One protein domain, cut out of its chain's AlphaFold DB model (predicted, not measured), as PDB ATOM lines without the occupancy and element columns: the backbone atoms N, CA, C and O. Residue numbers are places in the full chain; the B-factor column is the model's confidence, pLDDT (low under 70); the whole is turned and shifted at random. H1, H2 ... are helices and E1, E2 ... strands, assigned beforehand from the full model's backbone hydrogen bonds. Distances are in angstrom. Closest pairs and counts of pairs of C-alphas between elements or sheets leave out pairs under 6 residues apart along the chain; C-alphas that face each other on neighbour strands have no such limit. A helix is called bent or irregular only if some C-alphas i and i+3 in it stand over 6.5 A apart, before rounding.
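Overview. This is residues 2 to 64 of the 80 residues of an uncharacterized protein of Bacillus sp. CDB3 (UniProt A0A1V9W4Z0). A hairpin of two strands, E1 and E2, has the long helix H3 packed on one face, and the last printed residues, 63 to 64, fold back beside E1 as a short parallel pairing with residues 41 to 42. H1 lies farther out, away from the strands, and runs back past H3 with a loose gap; the small helix H2 makes the corner between these two. The printed part has 63 residues, with three named helices and two named strands in the order H1, H2, H3, E1, E2. The sheet, in the order E1 - E2, is antiparallel and the class is mixed, helices and strands. The whole is compact, with a radius of gyration of the C-alphas of 11.8 A, and flat, spanning 35 by 28 by 15 A.

Along the chain. E1 is residues 40 to 44, 13.2 A from first to last C-alpha, and E2 is residues 51 to 55, 13.4 A; C-alpha 55 is at (185.480, 306.863, 214.929). H3 is residues 24 to 38, 19.0 A, with C-alpha 24 at (201.122, 304.632, 217.705). It is irregular: C-alphas 34 and 37 are 9.5 A apart. H2 is residues 18 to 22, 6.4 A. H1 is residues 3 to 14, 17.4 A, and begins at C-alpha 3 at (180.724, 288.212, 218.513).

Arrangement. E1 and E2 form a hairpin, antiparallel at 152 degrees between their directions. N 41 and O 54, 2.8 A apart, and N 52 and O 43, also 2.8 A, are within hydrogen-bond range. The closest C-alphas of H3 and E2 are those of Gly 31 and Val 53, 5.8 A apart; those of H3 and E1 are Gly 31 and Phe 40, 6.2 A. H2 and H3 only just touch, only at the corner by their link, with 3 pairs of C-alphas within 8 A; the closest are those of Asp 20 and Thr 26, 6.1 A. H3 touches H2 with residues 26 to 27 alone. The closest C-alphas of H2 and E2 are those of Lys 21 and Trp 51, 5.6 A. H1 and H3 are close but not clearly touching, the closest C-alphas being those of Leu 13 and Val 30, 7.8 A. They run opposite ways at a shallow tilt of 32 degrees, only just short of steep. H1 is apart from E1, E2 and H2. Every O i to N i+4 pair is within hydrogen-bond range in H1 and H2, and 9 of 11 are in H3.

Size, cuts and confidence. The two C-alphas farthest apart are those of Thr 2 and Glu 47, 36.2 A. The printed part has no cut. The links H1 to H2, H2 to H3 and H3 to E1 are tight, and E1 to E2 is short. The mean pLDDT of the printed part is 80.0; residues 2 to 7 and 57 to 62 are under 70.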
ATOM      1  N   THR A   2     183.106 287.911 214.217       60.12
ATOM      2  CA  THR A   2     182.200 287.122 215.078       60.12
ATOM      3  C   THR A   2     182.118 287.725 216.488       60.12
ATOM      4  O   THR A   2     183.112 288.260 216.985       60.12
ATOM      5  N   ARG A   3     180.955 287.638 217.161       62.53
ATOM      6  CA  ARG A   3     180.724 288.212 218.513       62.53
ATOM      7  C   ARG A   3     181.812 287.826 219.531       62.53
ATOM      8  O   ARG A   3     182.253 288.671 220.302       62.53
ATOM      9  N   LEU A   4     182.303 286.587 219.470       64.19
ATOM     10  CA  LEU A   4     183.327 286.054 220.379       64.19
ATOM     11  C   LEU A   4     184.731 286.658 220.185       64.19
ATOM     12  O   LEU A   4     185.515 286.702 221.131       64.19
ATOM     13  N   ARG A   5     185.082 287.087 218.964       64.31
ATOM     14  CA  ARG A   5     186.361 287.774 218.706       64.31
ATOM     15  C   ARG A   5     186.326 289.207 219.224       64.31
ATOM     16  O   ARG A   5     187.302 289.659 219.804       64.31
ATOM     17  N   ARG A   6     185.178 289.879 219.089       66.69
ATOM     18  CA  ARG A   6     184.988 291.249 219.582       66.69
ATOM     19  C   ARG A   6     185.086 291.331 221.107       66.69
ATOM     20  O   ARG A   6     185.786 292.199 221.601       66.69
ATOM     21  N   ALA A   7     184.459 290.406 221.836       68.44
ATOM     22  CA  ALA A   7     184.528 290.379 223.302       68.44
ATOM     23  C   ALA A   7     185.960 290.161 223.830       68.44
ATOM     24  O   ALA A   7     186.408 290.896 224.701       68.44
ATOM     25  N   ARG A   8     186.707 289.204 223.254       70.62
ATOM     26  CA  ARG A   8     188.117 288.964 223.620       70.62
ATOM     27  C   ARG A   8     189.019 290.151 223.315       70.62
ATOM     28  O   ARG A   8     189.924 290.452 224.078       70.62
ATOM     29  N   PHE A   9     188.775 290.817 222.195       75.06
ATOM     30  CA  PHE A   9     189.539 291.995 221.834       75.06
ATOM     31  C   PHE A   9     189.285 293.163 222.803       75.06
ATOM     32  O   PHE A   9     190.243 293.800 223.223       75.06
ATOM     33  N   LEU A  10     188.034 293.398 223.218       71.62
ATOM     34  CA  LEU A  10     187.708 294.430 224.213       71.62
ATOM     35  C   LEU A  10     188.364 294.156 225.579       71.62
ATOM     36  O   LEU A  10     188.951 295.068 226.145       71.62
ATOM     37  N   ASP A  11     188.378 292.904 226.051       77.19
ATOM     38  CA  ASP A  11     189.107 292.514 227.276       77.19
ATOM     39  C   ASP A  11     190.622 292.794 227.178       77.19
ATOM     40  O   ASP A  11     191.265 293.193 228.148       77.19
ATOM     41  N   HIS A  12     191.206 292.647 225.985       75.88
ATOM     42  CA  HIS A  12     192.597 293.030 225.738       75.88
ATOM     43  C   HIS A  12     192.819 294.551 225.736       75.88
ATOM     44  O   HIS A  12     193.908 294.986 226.108       75.88
ATOM     45  N   LEU A  13     191.823 295.361 225.347       80.44
ATOM     46  CA  LEU A  13     191.929 296.826 225.395       80.44
ATOM     47  C   LEU A  13     192.029 297.348 226.825       80.44
ATOM     48  O   LEU A  13     192.836 298.242 227.091       80.44
ATOM     49  N   ASP A  14     191.254 296.766 227.739       80.00
ATOM     50  CA  ASP A  14     191.287 297.135 229.157       80.00
ATOM     51  C   ASP A  14     192.637 296.800 229.807       80.00
ATOM     52  O   ASP A  14     193.057 297.453 230.761       80.00
ATOM     53  N   LYS A  15     193.370 295.836 229.238       86.44
ATOM     54  CA  LYS A  15     194.706 295.418 229.687       86.44
ATOM     55  C   LYS A  15     195.857 296.180 229.023       86.44
ATOM     56  O   LYS A  15     197.012 295.889 229.330       86.44
ATOM     57  N   LEU A  16     195.585 297.137 228.128       87.31
ATOM     58  CA  LEU A  16     196.642 297.939 227.502       87.31
ATOM     59  C   LEU A  16     197.388 298.761 228.554       87.31
ATOM     60  O   LEU A  16     196.796 299.583 229.265       87.31
ATOM     61  N   THR A  17     198.705 298.587 228.603       90.75
ATOM     62  CA  THR A  17     199.567 299.356 229.496       90.75
ATOM     63  C   THR A  17     199.677 300.811 229.034       90.75
ATOM     64  O   THR A  17     199.279 301.184 227.926       90.75
ATOM     65  N   LYS A  18     200.255 301.673 229.877       88.19
ATOM     66  CA  LYS A  18     200.562 303.057 229.485       88.19
ATOM     67  C   LYS A  18     201.452 303.107 228.231       88.19
ATOM     68  O   LYS A  18     201.129 303.852 227.314       88.19
ATOM     69  N   SER A  19     202.497 302.279 228.178       89.38
ATOM     70  CA  SER A  19     203.423 302.198 227.038       89.38
ATOM     71  C   SER A  19     202.710 301.767 225.752       89.38
ATOM     72  O   SER A  19     202.916 302.353 224.690       89.38
ATOM     73  N   ASP A  20     201.776 300.815 225.855       88.81
ATOM     74  CA  ASP A  20     200.960 300.395 224.711       88.81
ATOM     75  C   ASP A  20     200.108 301.541 224.164       88.81
ATOM     76  O   ASP A  20     199.997 301.711 222.951       88.81
ATOM     77  N   LYS A  21     199.535 302.355 225.060       87.12
ATOM     78  CA  LYS A  21     198.731 303.526 224.692       87.12
ATOM     79  C   LYS A  21     199.580 304.665 224.123       87.12
ATOM     80  O   LYS A  21     199.057 305.476 223.372       87.12
ATOM     81  N   GLU A  22     200.870 304.741 224.432       89.75
ATOM     82  CA  GLU A  22     201.814 305.711 223.849       89.75
ATOM     83  C   GLU A  22     202.369 305.246 222.489       89.75
ATOM     84  O   GLU A  22     202.794 306.059 221.662       89.75
ATOM     85  N   ASN A  23     202.304 303.943 222.209       90.56
ATOM     86  CA  ASN A  23     202.748 303.363 220.952       90.56
ATOM     87  C   ASN A  23     201.694 303.528 219.842       90.56
ATOM     88  O   ASN A  23     200.653 302.866 219.820       90.56
ATOM     89  N   VAL A  24     202.003 304.373 218.856       87.56
ATOM     90  CA  VAL A  24     201.122 304.632 217.705       87.56
ATOM     91  C   VAL A  24     200.812 303.365 216.899       87.56
ATOM     92  O   VAL A  24     199.691 303.191 216.429       87.56
ATOM     93  N   GLY A  25     201.769 302.442 216.772       89.50
ATOM     94  CA  GLY A  25     201.596 301.188 216.039       89.50
ATOM     95  C   GLY A  25     200.607 300.249 216.726       89.50
ATOM     96  O   GLY A  25     199.747 299.663 216.064       89.50
ATOM     97  N   THR A  26     200.681 300.151 218.055       90.06
ATOM     98  CA  THR A  26     199.705 299.400 218.854       90.06
ATOM     99  C   THR A  26     198.314 300.003 218.696       90.06
ATOM    100  O   THR A  26     197.359 299.293 218.378       90.06
ATOM    101  N   MET A  27     198.201 301.325 218.807       89.12
ATOM    102  CA  MET A  27     196.909 302.006 218.743       89.12
ATOM    103  C   MET A  27     196.301 302.035 217.328       89.12
ATOM    104  O   MET A  27     195.078 301.991 217.189       89.12
ATOM    105  N   LEU A  28     197.116 301.972 216.266       88.25
ATOM    106  CA  LEU A  28     196.647 301.750 214.887       88.25
ATOM    107  C   LEU A  28     195.962 300.392 214.736       88.25
ATOM    108  O   LEU A  28     194.889 300.305 214.138       88.25
ATOM    109  N   ARG A  29     196.558 299.331 215.293       88.50
ATOM    110  CA  ARG A  29     195.954 297.990 215.281       88.50
ATOM    111  C   ARG A  29     194.656 297.979 216.070       88.50
ATOM    112  O   ARG A  29     193.673 297.405 215.608       88.50
ATOM    113  N   VAL A  30     194.641 298.669 217.209       88.44
ATOM    114  CA  VAL A  30     193.432 298.819 218.017       88.44
ATOM    115  C   VAL A  30     192.313 299.469 217.209       88.44
ATOM    116  O   VAL A  30     191.224 298.909 217.107       88.44
ATOM    117  N   GLY A  31     192.576 300.610 216.572       86.88
ATOM    118  CA  GLY A  31     191.559 301.294 215.777       86.88
ATOM    119  C   GLY A  31     191.097 300.507 214.555       86.88
ATOM    120  O   GLY A  31     189.902 300.501 214.252       86.88
ATOM    121  N   ALA A  32     192.005 299.782 213.897       85.62
ATOM    122  CA  ALA A  32     191.665 298.918 212.773       85.62
ATOM    123  C   ALA A  32     190.744 297.763 213.190       85.62
ATOM    124  O   ALA A  32     189.835 297.412 212.444       85.62
ATOM    125  N   GLU A  33     190.925 297.208 214.384       86.25
ATOM    126  CA  GLU A  33     190.080 296.118 214.872       86.25
ATOM    127  C   GLU A  33     188.705 296.617 215.360       86.25
ATOM    128  O   GLU A  33     187.692 295.947 215.149       86.25
ATOM    129  N   ILE A  34     188.632 297.815 215.963       83.75
ATOM    130  CA  ILE A  34     187.362 298.410 216.425       83.75
ATOM    131  C   ILE A  34     186.519 298.906 215.247       83.75
ATOM    132  O   ILE A  34     185.328 298.601 215.157       83.75
ATOM    133  N   TYR A  35     187.121 299.719 214.377       82.69
ATOM    134  CA  TYR A  35     186.405 300.501 213.366       82.69
ATOM    135  C   TYR A  35     186.614 299.970 211.947       82.69
ATOM    136  O   TYR A  35     185.763 300.174 211.081       82.69
ATOM    137  N   GLY A  36     187.711 299.254 211.690       78.81
ATOM    138  CA  GLY A  36     187.980 298.609 210.408       78.81
ATOM    139  C   GLY A  36     187.767 299.535 209.214       78.81
ATOM    140  O   GLY A  36     188.387 300.590 209.101       78.81
ATOM    141  N   ARG A  37     186.859 299.125 208.318       72.94
ATOM    142  CA  ARG A  37     186.539 299.841 207.071       72.94
ATOM    143  C   ARG A  37     185.723 301.121 207.268       72.94
ATOM    144  O   ARG A  37     185.616 301.897 206.323       72.94
ATOM    145  N   ASP A  38     185.151 301.345 208.451       76.56
ATOM    146  CA  ASP A  38     184.448 302.601 208.741       76.56
ATOM    147  C   ASP A  38     185.425 303.772 208.906       76.56
ATOM    148  O   ASP A  38     185.037 304.926 208.720       76.56
ATOM    149  N   GLY A  39     186.698 303.474 209.182       80.88
ATOM    150  CA  GLY A  39     187.741 304.470 209.369       80.88
ATOM    151  C   GLY A  39     187.771 305.046 210.783       80.88
ATOM    152  O   GLY A  39     186.762 305.130 211.490       80.88
ATOM    153  N   PHE A  40     188.963 305.457 211.198       85.38
ATOM    154  CA  PHE A  40     189.223 306.024 212.516       85.38
ATOM    155  C   PHE A  40     190.321 307.085 212.457       85.38
ATOM    156  O   PHE A  40     191.090 307.140 211.494       85.38
ATOM    157  N   ASN A  41     190.375 307.913 213.494       85.62
ATOM    158  CA  ASN A  41     191.443 308.865 213.757       85.62
ATOM    159  C   ASN A  41     192.178 308.461 215.035       85.62
ATOM    160  O   ASN A  41     191.544 308.133 216.039       85.62
ATOM    161  N   LEU A  42     193.506 308.505 214.995       86.75
ATOM    162  CA  LEU A  42     194.343 308.475 216.187       86.75
ATOM    163  C   LEU A  42     194.712 309.889 216.584       86.75
ATOM    164  O   LEU A  42     195.364 310.582 215.811       86.75
ATOM    165  N   VAL A  43     194.342 310.283 217.796       85.44
ATOM    166  CA  VAL A  43     194.651 311.603 218.344       85.44
ATOM    167  C   VAL A  43     195.584 311.437 219.528       85.44
ATOM    168  O   VAL A  43     195.312 310.634 220.422       85.44
ATOM    169  N   ARG A  44     196.695 312.176 219.541       85.50
ATOM    170  CA  ARG A  44     197.624 312.169 220.675       85.50
ATOM    171  C   ARG A  44     197.165 313.172 221.727       85.50
ATOM    172  O   ARG A  44     196.947 314.340 221.425       85.50
ATOM    173  N   CYS A  45     197.059 312.725 222.971       83.25
ATOM    174  CA  CYS A  45     196.927 313.601 224.125       83.25
ATOM    175  C   CYS A  45     198.318 314.110 224.519       83.25
ATOM    176  O   CYS A  45     199.191 313.312 224.855       83.25
ATOM    177  N   GLU A  46     198.534 315.425 224.466       79.81
ATOM    178  CA  GLU A  46     199.843 316.039 224.741       79.81
ATOM    179  C   GLU A  46     200.273 315.853 226.201       79.81
ATOM    180  O   GLU A  46     201.417 315.492 226.462       79.81
ATOM    181  N   GLU A  47     199.339 315.994 227.141       80.31
ATOM    182  CA  GLU A  47     199.611 315.904 228.582       80.31
ATOM    183  C   GLU A  47     200.024 314.496 229.020       80.31
ATOM    184  O   GLU A  47     200.899 314.319 229.863       80.31
ATOM    185  N   SER A  48     199.405 313.469 228.432       80.00
ATOM    186  CA  SER A  48     199.651 312.074 228.813       80.00
ATOM    187  C   SER A  48     200.538 311.310 227.835       80.00
ATOM    188  O   SER A  48     200.882 310.167 228.116       80.00
ATOM    189  N   SER A  49     200.869 311.901 226.682       82.69
ATOM    190  CA  SER A  49     201.512 311.255 225.527       82.69
ATOM    191  C   SER A  49     200.777 310.049 224.923       82.69
ATOM    192  O   SER A  49     201.274 309.472 223.955       82.69
ATOM    193  N   LYS A  50     199.588 309.698 225.422       84.56
ATOM    194  CA  LYS A  50     198.787 308.561 224.952       84.56
ATOM    195  C   LYS A  50     198.043 308.895 223.664       84.56
ATOM    196  O   LYS A  50     197.575 310.017 223.476       84.56
ATOM    197  N   TRP A  51     197.855 307.897 222.816       87.50
ATOM    198  CA  TRP A  51     196.955 307.948 221.673       87.50
ATOM    199  C   TRP A  51     195.552 307.504 222.069       87.50
ATOM    200  O   TRP A  51     195.367 306.591 222.873       87.50
ATOM    201  N   GLN A  52     194.561 308.129 221.452       84.88
ATOM    202  CA  GLN A  52     193.151 307.794 221.575       84.88
ATOM    203  C   GLN A  52     192.571 307.519 220.192       84.88
ATOM    204  O   GLN A  52     192.968 308.155 219.215       84.88
ATOM    205  N   VAL A  53     191.646 306.561 220.105       86.56
ATOM    206  CA  VAL A  53     191.028 306.164 218.836       86.56
ATOM    207  C   VAL A  53     189.602 306.691 218.757       86.56
ATOM    208  O   VAL A  53     188.730 306.246 219.499       86.56
ATOM    209  N   TYR A  54     189.343 307.552 217.780       84.19
ATOM    210  CA  TYR A  54     188.013 308.088 217.506       84.19
ATOM    211  C   TYR A  54     187.463 307.551 216.191       84.19
ATOM    212  O   TYR A  54     188.174 307.463 215.187       84.19
ATOM    213  N   ARG A  55     186.171 307.218 216.171       80.88
ATOM    214  CA  ARG A  55     185.480 306.863 214.929       80.88
ATOM    215  C   ARG A  55     185.428 308.078 214.007       80.88
ATOM    216  O   ARG A  55     185.076 309.171 214.447       80.88
ATOM    217  N   LYS A  56     185.698 307.892 212.713       76.38
ATOM    218  CA  LYS A  56     185.463 308.960 211.736       76.38
ATOM    219  C   LYS A  56     183.968 309.184 211.510       76.38
ATOM    220  O   LYS A  56     183.204 308.235 211.345       76.38
ATOM    221  N   VAL A  57     183.572 310.455 211.412       68.94
ATOM    222  CA  VAL A  57     182.210 310.854 211.009       68.94
ATOM    223  C   VAL A  57     181.969 310.574 209.519       68.94
ATOM    224  O   VAL A  57     180.868 310.202 209.123       68.94
ATOM    225  N   LYS A  58     183.005 310.709 208.677       68.50
ATOM    226  CA  LYS A  58     182.958 310.395 207.240       68.50
ATOM    227  C   LYS A  58     183.832 309.176 206.942       68.50
ATOM    228  O   LYS A  58     185.004 309.173 207.311       68.50
ATOM    229  N   ARG A  59     183.275 308.167 206.258       62.00
ATOM    230  CA  ARG A  59     184.008 306.949 205.859       62.00
ATOM    231  C   ARG A  59     185.271 307.303 205.065       62.00
ATOM    232  O   ARG A  59     185.237 308.191 204.217       62.00
ATOM    233  N   GLY A  60     186.367 306.596 205.329       65.69
ATOM    234  CA  GLY A  60     187.656 306.800 204.664       65.69
ATOM    235  C   GLY A  60     188.809 306.103 205.390       65.69
ATOM    236  O   GLY A  60     188.598 305.441 206.404       65.69
ATOM    237  N   ASN A  61     190.034 306.259 204.881       65.88
ATOM    238  CA  ASN A  61     191.232 305.627 205.451       65.88
ATOM    239  C   ASN A  61     191.536 306.115 206.878       65.88
ATOM    240  O   ASN A  61     191.114 307.208 207.268       65.88
ATOM    241  N   ALA A  62     192.296 305.317 207.636       68.88
ATOM    242  CA  ALA A  62     192.786 305.696 208.960       68.88
ATOM    243  C   ALA A  62     193.605 306.997 208.896       68.88
ATOM    244  O   ALA A  62     194.426 307.170 207.995       68.88
ATOM    245  N   GLY A  63     193.351 307.914 209.830       76.12
ATOM    246  CA  GLY A  63     194.108 309.155 209.997       76.12
ATOM    247  C   GLY A  63     194.921 309.132 211.286       76.12
ATOM    248  O   GLY A  63     194.455 308.622 212.304       76.12
ATOM    249  N   ILE A  64     196.129 309.691 211.252       76.19
ATOM    250  CA  ILE A  64     196.882 310.049 212.457       76.19
ATOM    251  C   ILE A  64     196.791 311.560 212.545       76.19
ATOM    252  O   ILE A  64     197.316 312.254 211.677       76.19
TER     253      ILE A  64